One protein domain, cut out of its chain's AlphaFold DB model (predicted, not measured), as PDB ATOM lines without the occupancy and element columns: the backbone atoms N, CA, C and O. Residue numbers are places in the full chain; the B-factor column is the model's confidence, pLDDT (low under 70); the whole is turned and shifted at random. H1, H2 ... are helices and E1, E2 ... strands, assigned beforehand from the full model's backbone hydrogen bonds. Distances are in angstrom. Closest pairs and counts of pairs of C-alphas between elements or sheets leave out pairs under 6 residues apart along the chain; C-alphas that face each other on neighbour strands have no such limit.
ATOM      1  N   LYS A  25       6.542  45.685  33.814       94.62
ATOM      2  CA  LYS A  25       7.607  46.276  34.619       94.62
ATOM      3  C   LYS A  25       7.178  46.284  36.082       94.62
ATOM      4  O   LYS A  25       5.993  46.352  36.405       94.62
ATOM      5  N   ASP A  26       8.153  46.329  36.987       96.12
ATOM      6  CA  ASP A  26       7.873  46.518  38.419       96.12
ATOM      7  C   ASP A  26       6.978  47.740  38.670       96.12
ATOM      8  O   ASP A  26       6.141  47.714  39.564       96.12
ATOM      9  N   ALA A  27       7.149  48.810  37.883       95.69
ATOM     10  CA  ALA A  27       6.354  50.021  38.025       95.69
ATOM     11  C   ALA A  27       4.867  49.786  37.734       95.69
ATOM     12  O   ALA A  27       4.038  50.262  38.502       95.69
ATOM     13  N   ASP A  28       4.539  48.989  36.715       94.94
ATOM     14  CA  ASP A  28       3.155  48.659  36.356       94.94
ATOM     15  C   ASP A  28       2.492  47.835  37.469       94.94
ATOM     16  O   ASP A  28       1.360  48.092  37.876       94.94
ATOM     17  N   LEU A  29       3.235  46.874  38.027       97.00
ATOM     18  CA  LEU A  29       2.778  46.039  39.138       97.00
ATOM     19  C   LEU A  29       2.555  46.844  40.423       97.00
ATOM     20  O   LEU A  29       1.579  46.613  41.138       97.00
ATOM     21  N   ILE A  30       3.460  47.779  40.721       97.75
ATOM     22  CA  ILE A  30       3.352  48.671  41.880       97.75
ATOM     23  C   ILE A  30       2.172  49.623  41.701       97.75
ATOM     24  O   ILE A  30       1.363  49.740  42.621       97.75
ATOM     25  N   TYR A  31       2.052  50.249  40.528       96.00
ATOM     26  CA  TYR A  31       0.948  51.143  40.191       96.00
ATOM     27  C   TYR A  31      -0.391  50.423  40.355       96.00
ATOM     28  O   TYR A  31      -1.220  50.856  41.155       96.00
ATOM     29  N   PHE A  32      -0.556  49.266  39.704       96.44
ATOM     30  CA  PHE A  32      -1.758  48.449  39.846       96.44
ATOM     31  C   PHE A  32      -2.020  48.098  41.311       96.44
ATOM     32  O   PHE A  32      -3.126  48.277  41.803       96.44
ATOM     33  N   GLY A  33      -1.009  47.610  42.036       97.19
ATOM     34  CA  GLY A  33      -1.177  47.189  43.421       97.19
ATOM     35  C   GLY A  33      -1.640  48.317  44.346       97.19
ATOM     36  O   GLY A  33      -2.466  48.064  45.224       97.19
ATOM     37  N   VAL A  34      -1.122  49.536  44.173       96.94
ATOM     38  CA  VAL A  34      -1.512  50.699  44.983       96.94
ATOM     39  C   VAL A  34      -2.918  51.149  44.606       96.94
ATOM     40  O   VAL A  34      -3.793  51.170  45.472       96.94
ATOM     41  N   TRP A  35      -3.162  51.423  43.324       94.94
ATOM     42  CA  TRP A  35      -4.420  52.010  42.868       94.94
ATOM     43  C   TRP A  35      -5.598  51.041  42.935       94.94
ATOM     44  O   TRP A  35      -6.663  51.438  43.395       94.94
ATOM     45  N   HIS A  36      -5.408  49.750  42.632       95.25
ATOM     46  CA  HIS A  36      -6.445  48.739  42.860       95.25
ATOM     47  C   HIS A  36      -6.895  48.746  44.322       95.25
ATOM     48  O   HIS A  36      -8.087  48.730  44.607       95.25
ATOM     49  N   ASN A  37      -5.958  48.779  45.270       96.44
ATOM     50  CA  ASN A  37      -6.320  48.766  46.683       96.44
ATOM     51  C   ASN A  37      -6.922  50.093  47.151       96.44
ATOM     52  O   ASN A  37      -7.841  50.070  47.965       96.44
ATOM     53  N   PHE A  38      -6.441  51.221  46.631       94.19
ATOM     54  CA  PHE A  38      -7.005  52.532  46.930       94.19
ATOM     55  C   PHE A  38      -8.445  52.665  46.425       94.19
ATOM     56  O   PHE A  38      -9.308  53.035  47.208       94.19
ATOM     57  N   VAL A  39      -8.722  52.283  45.175       90.69
ATOM     58  CA  VAL A  39     -10.062  52.380  44.571       90.69
ATOM     59  C   VAL A  39     -11.006  51.310  45.125       90.69
ATOM     60  O   VAL A  39     -12.105  51.616  45.573       90.69
ATOM     61  N   ASN A  40     -10.573  50.045  45.159       90.38
ATOM     62  CA  ASN A  40     -11.478  48.920  45.421       90.38
ATOM     63  C   ASN A  40     -11.476  48.413  46.868       90.38
ATOM     64  O   ASN A  40     -12.410  47.726  47.279       90.38
ATOM     65  N   ASN A  41     -10.432  48.701  47.653       91.81
ATOM     66  CA  ASN A  41     -10.243  48.110  48.983       91.81
ATOM     67  C   ASN A  41      -9.880  49.149  50.059       91.81
ATOM     68  O   ASN A  41      -9.281  48.764  51.075       91.81
ATOM     69  N   PHE A  42     -10.236  50.426  49.857       90.69
ATOM     70  CA  PHE A  42      -9.773  51.571  50.653       90.69
ATOM     71  C   PHE A  42      -9.807  51.299  52.163       90.69
ATOM     72  O   PHE A  42      -8.764  51.166  52.803       90.69
ATOM     73  N   ASN A  43     -11.008  51.066  52.699       89.94
ATOM     74  CA  ASN A  43     -11.262  50.883  54.134       89.94
ATOM     75  C   ASN A  43     -10.505  49.705  54.770       89.94
ATOM     76  O   ASN A  43     -10.354  49.646  55.985       89.94
ATOM     77  N   SER A  44     -10.067  48.734  53.967       91.75
ATOM     78  CA  SER A  44      -9.440  47.499  54.458       91.75
ATOM     79  C   SER A  44      -7.922  47.456  54.276       91.75
ATOM     80  O   SER A  44      -7.261  46.548  54.791       91.75
ATOM     81  N   THR A  45      -7.357  48.390  53.507       94.38
ATOM     82  CA  THR A  45      -5.945  48.332  53.094       94.38
ATOM     83  C   THR A  45      -5.197  49.651  53.193       94.38
ATOM     84  O   THR A  45      -3.971  49.610  53.326       94.38
ATOM     85  N   ILE A  46      -5.904  50.778  53.147       95.62
ATOM     86  CA  ILE A  46      -5.321  52.114  53.165       95.62
ATOM     87  C   ILE A  46      -5.454  52.711  54.562       95.62
ATOM     88  O   ILE A  46      -6.482  52.580  55.221       95.62
ATOM     89  N   SER A  47      -4.397  53.374  55.015       95.44
ATOM     90  CA  SER A  47      -4.378  54.114  56.275       95.44
ATOM     91  C   SER A  47      -3.842  55.521  56.062       95.44
ATOM     92  O   SER A  47      -2.987  55.728  55.200       95.44
ATOM     93  N   ASN A  48      -4.269  56.465  56.899       92.56
ATOM     94  CA  ASN A  48      -3.686  57.803  56.921       92.56
ATOM     95  C   ASN A  48      -2.193  57.753  57.275       92.56
ATOM     96  O   ASN A  48      -1.746  56.931  58.080       92.56
ATOM     97  N   TYR A  49      -1.435  58.664  56.680       91.44
ATOM     98  CA  TYR A  49      -0.020  58.885  56.933       91.44
ATOM     99  C   TYR A  49       0.236  60.362  57.265       91.44
ATOM    100  O   TYR A  49      -0.637  61.220  57.128       91.44
ATOM    101  N   SER A  50       1.436  60.670  57.757       86.94
ATOM    102  CA  SER A  50       1.804  62.033  58.150       86.94
ATOM    103  C   SER A  50       1.659  63.017  56.988       86.94
ATOM    104  O   SER A  50       2.053  62.692  55.871       86.94
ATOM    105  N   GLY A  51       1.177  64.231  57.267       85.50
ATOM    106  CA  GLY A  51       1.103  65.307  56.272       85.50
ATOM    107  C   GLY A  51      -0.056  65.186  55.278       85.50
ATOM    108  O   GLY A  51      -0.002  65.816  54.233       85.50
ATOM    109  N   GLY A  52      -1.083  64.382  55.579       87.00
ATOM    110  CA  GLY A  52      -2.249  64.200  54.700       87.00
ATOM    111  C   GLY A  52      -2.066  63.138  53.614       87.00
ATOM    112  O   GLY A  52      -3.001  62.864  52.870       87.00
ATOM    113  N   HIS A  53      -0.896  62.501  53.550       93.62
ATOM    114  CA  HIS A  53      -0.641  61.389  52.641       93.62
ATOM    115  C   HIS A  53      -1.350  60.105  53.086       93.62
ATOM    116  O   HIS A  53      -1.753  59.946  54.241       93.62
ATOM    117  N   LEU A  54      -1.420  59.137  52.179       96.75
ATOM    118  CA  LEU A  54      -1.937  57.799  52.441       96.75
ATOM    119  C   LEU A  54      -0.810  56.777  52.490       96.75
ATOM    120  O   LEU A  54       0.264  56.977  51.926       96.75
ATOM    121  N   PHE A  55      -1.070  55.656  53.157       97.81
ATOM    122  CA  PHE A  55      -0.142  54.542  53.266       97.81
ATOM    123  C   PHE A  55      -0.807  53.204  52.946       97.81
ATOM    124  O   PHE A  55      -1.919  52.921  53.394       97.81
ATOM    125  N   ILE A  56      -0.069  52.346  52.239       98.31
ATOM    126  CA  ILE A  56      -0.400  50.933  52.035       98.31
ATOM    127  C   ILE A  56       0.821  50.044  52.277       98.31
ATOM    128  O   ILE A  56       1.912  50.277  51.752       98.31
ATOM    129  N   SER A  57       0.643  48.977  53.058       98.38
ATOM    130  CA  SER A  57       1.733  48.036  53.346       98.38
ATOM    131  C   SER A  57       2.166  47.248  52.105       98.38
ATOM    132  O   SER A  57       1.335  46.832  51.291       98.38
ATOM    133  N   LYS A  58       3.464  46.932  52.000       98.12
ATOM    134  CA  LYS A  58       3.983  46.123  50.884       98.12
ATOM    135  C   LYS A  58       3.322  44.744  50.786       98.12
ATOM    136  O   LYS A  58       3.100  44.250  49.690       98.12
ATOM    137  N   ALA A  59       2.918  44.161  51.917       98.25
ATOM    138  CA  ALA A  59       2.236  42.870  51.954       98.25
ATOM    139  C   ALA A  59       0.888  42.890  51.209       98.25
ATOM    140  O   ALA A  59       0.554  41.925  50.526       98.25
ATOM    141  N   LYS A  60       0.126  43.989  51.296       98.25
ATOM    142  CA  LYS A  60      -1.134  44.145  50.547       98.25
ATOM    143  C   LYS A  60      -0.889  44.290  49.045       98.25
ATOM    144  O   LYS A  60      -1.627  43.712  48.253       98.25
ATOM    145  N   ILE A  61       0.189  44.973  48.662       98.06
ATOM    146  CA  ILE A  61       0.631  45.076  47.264       98.06
ATOM    147  C   ILE A  61       0.996  43.697  46.706       98.06
ATOM    148  O   ILE A  61       0.468  43.285  45.674       98.06
ATOM    149  N   GLU A  62       1.835  42.942  47.420       98.44
ATOM    150  CA  GLU A  62       2.224  41.581  47.035       98.44
ATOM    151  C   GLU A  62       1.006  40.649  46.892       98.44
ATOM    152  O   GLU A  62       0.936  39.865  45.944       98.44
ATOM    153  N   GLN A  63       0.027  40.749  47.802       97.69
ATOM    154  CA  GLN A  63      -1.216  39.969  47.746       97.69
ATOM    155  C   GLN A  63      -2.026  40.268  46.480       97.69
ATOM    156  O   GLN A  63      -2.451  39.331  45.801       97.69
ATOM    157  N   SER A  64      -2.213  41.544  46.134       97.69
ATOM    158  CA  SER A  64      -2.938  41.935  44.920       97.69
ATOM    159  C   SER A  64      -2.203  41.486  43.658       97.69
ATOM    160  O   SER A  64      -2.808  40.860  42.789       97.69
ATOM    161  N   ILE A  65      -0.884  41.682  43.584       97.88
ATOM    162  CA  ILE A  65      -0.089  41.238  42.431       97.88
ATOM    163  C   ILE A  65      -0.174  39.714  42.255       97.88
ATOM    164  O   ILE A  65      -0.432  39.219  41.154       97.88
ATOM    165  N   LYS A  66      -0.046  38.946  43.344       97.12
ATOM    166  CA  LYS A  66      -0.217  37.489  43.294       97.12
ATOM    167  C   LYS A  66      -1.631  37.115  42.850       97.12
ATOM    168  O   LYS A  66      -1.780  36.203  42.036       97.12
ATOM    169  N   LYS A  67      -2.665  37.807  43.342       96.50
ATOM    170  CA  LYS A  67      -4.074  37.543  43.011       96.50
ATOM    171  C   LYS A  67      -4.384  37.757  41.529       96.50
ATOM    172  O   LYS A  67      -5.063  36.907  40.958       96.50
ATOM    173  N   PHE A  68      -3.895  38.834  40.923       97.19
ATOM    174  CA  PHE A  68      -4.285  39.228  39.566       97.19
ATOM    175  C   PHE A  68      -3.305  38.784  38.475       97.19
ATOM    176  O   PHE A  68      -3.739  38.542  37.355       97.19
ATOM    177  N   PHE A  69      -2.024  38.586  38.800       96.56
ATOM    178  CA  PHE A  69      -0.991  38.217  37.818       96.56
ATOM    179  C   PHE A  69      -0.282  36.894  38.124       96.56
ATOM    180  O   PHE A  69       0.545  36.431  37.353       96.56
ATOM    181  N   ASN A  70      -0.583  36.265  39.262       96.31
ATOM    182  CA  ASN A  70       0.118  35.077  39.761       96.31
ATOM    183  C   ASN A  70       1.612  35.267  40.088       96.31
ATOM    184  O   ASN A  70       2.319  34.279  40.284       96.31
ATOM    185  N   ILE A  71       2.084  36.507  40.209       96.12
ATOM    186  CA  ILE A  71       3.499  36.827  40.418       96.12
ATOM    187  C   ILE A  71       3.817  36.913  41.916       96.12
ATOM    188  O   ILE A  71       3.105  37.562  42.683       96.12
ATOM    189  N   LYS A  72       4.916  36.280  42.350       96.50
ATOM    190  CA  LYS A  72       5.479  36.460  43.699       96.50
ATOM    191  C   LYS A  72       6.400  37.683  43.700       96.50
ATOM    192  O   LYS A  72       7.611  37.556  43.556       96.50
ATOM    193  N   PHE A  73       5.807  38.864  43.825       97.69
ATOM    194  CA  PHE A  73       6.532  40.130  43.728       97.69
ATOM    195  C   PHE A  73       7.412  40.402  44.956       97.69
ATOM    196  O   PHE A  73       6.994  40.148  46.087       97.69
ATOM    197  N   LYS A  74       8.631  40.903  44.722       97.00
ATOM    198  CA  LYS A  74       9.587  41.312  45.771       97.00
ATOM    199  C   LYS A  74      10.386  42.580  45.441       97.00
ATOM    200  O   LYS A  74      10.987  43.153  46.347       97.00
ATOM    201  N   SER A  75      10.363  43.040  44.191       97.44
ATOM    202  CA  SER A  75      11.150  44.171  43.678       97.44
ATOM    203  C   SER A  75      10.549  45.538  44.041       97.44
ATOM    204  O   SER A  75      10.257  46.365  43.178       97.44
ATOM    205  N   HIS A  76      10.319  45.785  45.331       98.31
ATOM    206  CA  HIS A  76       9.751  47.048  45.799       98.31
ATOM    207  C   HIS A  76      10.720  48.220  45.605       98.31
ATOM    208  O   HIS A  76      11.873  48.168  46.028       98.31
ATOM    209  N   LYS A  77      10.218  49.303  45.009       98.25
ATOM    210  CA  LYS A  77      10.936  50.561  44.777       98.25
ATOM    211  C   LYS A  77       9.951  51.715  44.635       98.25
ATOM    212  O   LYS A  77       8.773  51.476  44.385       98.25
ATOM    213  N   SER A  78      10.421  52.946  44.801       98.31
ATOM    214  CA  SER A  78       9.611  54.129  44.493       98.31
ATOM    215  C   SER A  78       9.358  54.224  42.990       98.31
ATOM    216  O   SER A  78      10.219  53.860  42.189       98.31
ATOM    217  N   ILE A  79       8.194  54.748  42.629       97.38
ATOM    218  CA  ILE A  79       7.844  55.134  41.260       97.38
ATOM    219  C   ILE A  79       7.277  56.556  41.272       97.38
ATOM    220  O   ILE A  79       7.129  57.159  42.337       97.38
ATOM    221  N   GLN A  80       6.999  57.122  40.099       94.75
ATOM    222  CA  GLN A  80       6.442  58.470  40.000       94.75
ATOM    223  C   GLN A  80       5.154  58.589  40.835       94.75
ATOM    224  O   GLN A  80       4.254  57.768  40.705       94.75
ATOM    225  N   GLY A  81       5.104  59.581  41.730       93.69
ATOM    226  CA  GLY A  81       3.958  59.837  42.613       93.69
ATOM    227  C   GLY A  81       3.763  58.849  43.775       93.69
ATOM    228  O   GLY A  81       2.890  59.068  44.608       93.69
ATOM    229  N   ILE A  82       4.564  57.780  43.876       96.94
ATOM    230  CA  ILE A  82       4.393  56.734  44.897       96.94
ATOM    231  C   ILE A  82       5.753  56.383  45.516       96.94
ATOM    232  O   ILE A  82       6.608  55.732  44.905       96.94
ATOM    233  N   LYS A  83       5.952  56.773  46.776       97.94
ATOM    234  CA  LYS A  83       7.223  56.620  47.495       97.94
ATOM    235  C   LYS A  83       7.256  55.339  48.321       97.94
ATOM    236  O   LYS A  83       6.409  55.133  49.184       97.94
ATOM    237  N   PHE A  84       8.277  54.505  48.134       98.25
ATOM    238  CA  PHE A  84       8.504  53.329  48.972       98.25
ATOM    239  C   PHE A  84       9.357  53.682  50.201       98.25
ATOM    240  O   PHE A  84      10.432  54.262  50.068       98.25
ATOM    241  N   ASN A  85       8.902  53.311  51.403       96.75
ATOM    242  CA  ASN A  85       9.590  53.606  52.672       96.75
ATOM    243  C   ASN A  85      10.185  52.359  53.365       96.75
ATOM    244  O   ASN A  85      10.468  52.386  54.562       96.75
ATOM    245  N   GLY A  86      10.306  51.234  52.653       97.31
ATOM    246  CA  GLY A  86      10.786  49.950  53.192       97.31
ATOM    247  C   GLY A  86       9.692  49.067  53.813       97.31
ATOM    248  O   GLY A  86       9.760  47.831  53.732       97.31
ATOM    249  N   LYS A  87       8.646  49.681  54.381       97.50
ATOM    250  CA  LYS A  87       7.470  48.986  54.944       97.50
ATOM    251  C   LYS A  87       6.309  48.912  53.951       97.50
ATOM    252  O   LYS A  87       5.564  47.930  53.931       97.50
ATOM    253  N   GLY A  88       6.166  49.930  53.116       98.00
ATOM    254  CA  GLY A  88       5.077  50.070  52.163       98.00
ATOM    255  C   GLY A  88       5.222  51.338  51.340       98.00
ATOM    256  O   GLY A  88       6.323  51.878  51.214       98.00
ATOM    257  N   TYR A  89       4.108  51.790  50.787       98.44
ATOM    258  CA  TYR A  89       4.048  52.917  49.874       98.44
ATOM    259  C   TYR A  89       3.297  54.079  50.497       98.44
ATOM    260  O   TYR A  89       2.266  53.866  51.130       98.44
ATOM    261  N   VAL A  90       3.834  55.280  50.303       97.81
ATOM    262  CA  VAL A  90       3.224  56.561  50.652       97.81
ATOM    263  C   VAL A  90       2.883  57.287  49.356       97.81
ATOM    264  O   VAL A  90       3.734  57.364  48.466       97.81
ATOM    265  N   PHE A  91       1.653  57.771  49.235       96.06
ATOM    266  CA  PHE A  91       1.133  58.382  48.011       96.06
ATOM    267  C   PHE A  91      -0.007  59.356  48.327       96.06
ATOM    268  O   PHE A  91      -0.575  59.315  49.421       96.06
ATOM    269  N   ASP A  92      -0.339  60.202  47.357       93.50
ATOM    270  CA  ASP A  92      -1.506  61.080  47.409       93.50
ATOM    271  C   ASP A  92      -2.704  60.388  46.761       93.50
ATOM    272  O   ASP A  92      -2.622  59.898  45.635       93.50
TER     273      ASP A  92
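AT A GLANCE: This is residues 25 to 92 of the 153 residues of an uncharacterized protein of Paenibacillus sp. CAA11 (UniProt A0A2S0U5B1). A twisted four-stranded sheet is crossed on one face by its longest helix, H1, while H3 leads off from the end of E2 and packs on H1 nearly at right angles. The short H2 lies at the turn from H1 into edge strand E1, and a long loop, residues 70 to 81, returns from H3 to E3. The 68 printed residues hold H1 H2 E1 E2 H3 E3 E4 in that order, with an antiparallel sheet E1 E2 E4 E3 and a mixed class. The whole is compact, radius of gyration of the C-alphas 10.8 A, spanning 34 by 22 by 17 A.

HOW THE PARTS SIT: H1, residues 26 to 40, is on the sheet of E1, residues 46 to 48, E2, 54 to 57, E4, 88 to 91, and E3, 82 to 84, at a height of 10.4 A. It runs across the strands, at 65 degrees to E3 on the local plane. H2, residues 42 to 45, only grazes the sheet. E1 and E2 form a hairpin, with N 47 and O 55 at 3.0 A. E2 and E4 are antiparallel, with N 89 and O 56 at 2.8 A. H3, residues 58 to 69, touches H1 with residues 60 to 65 alone, about perpendicular at 83 degrees; the closest C-alphas, of Gly 33 and Ile 61, are 4.7 A apart. E3 and E4 form a hairpin, with N 83 and O 90 at 2.9 A. Every O i to N i+4 pair is within hydrogen-bond range in H3, and 10 of 11 in H1; H2 is too short for such a pair.

IN THESE COORDINATES: H1 begins at C-alpha 26 (7.873, 46.518, 38.419) and measures 20.7 A; H3 measures 16.1 A. E4 ends at C-alpha 91 (1.133, 58.382, 48.011).

THE WHOLE: The farthest C-alphas, of Gly 51 and Asn 70, are 34.5 A apart. The printed part has no cut; the link from H3 to E3 is long. No printed residue is under 70 in pLDDT.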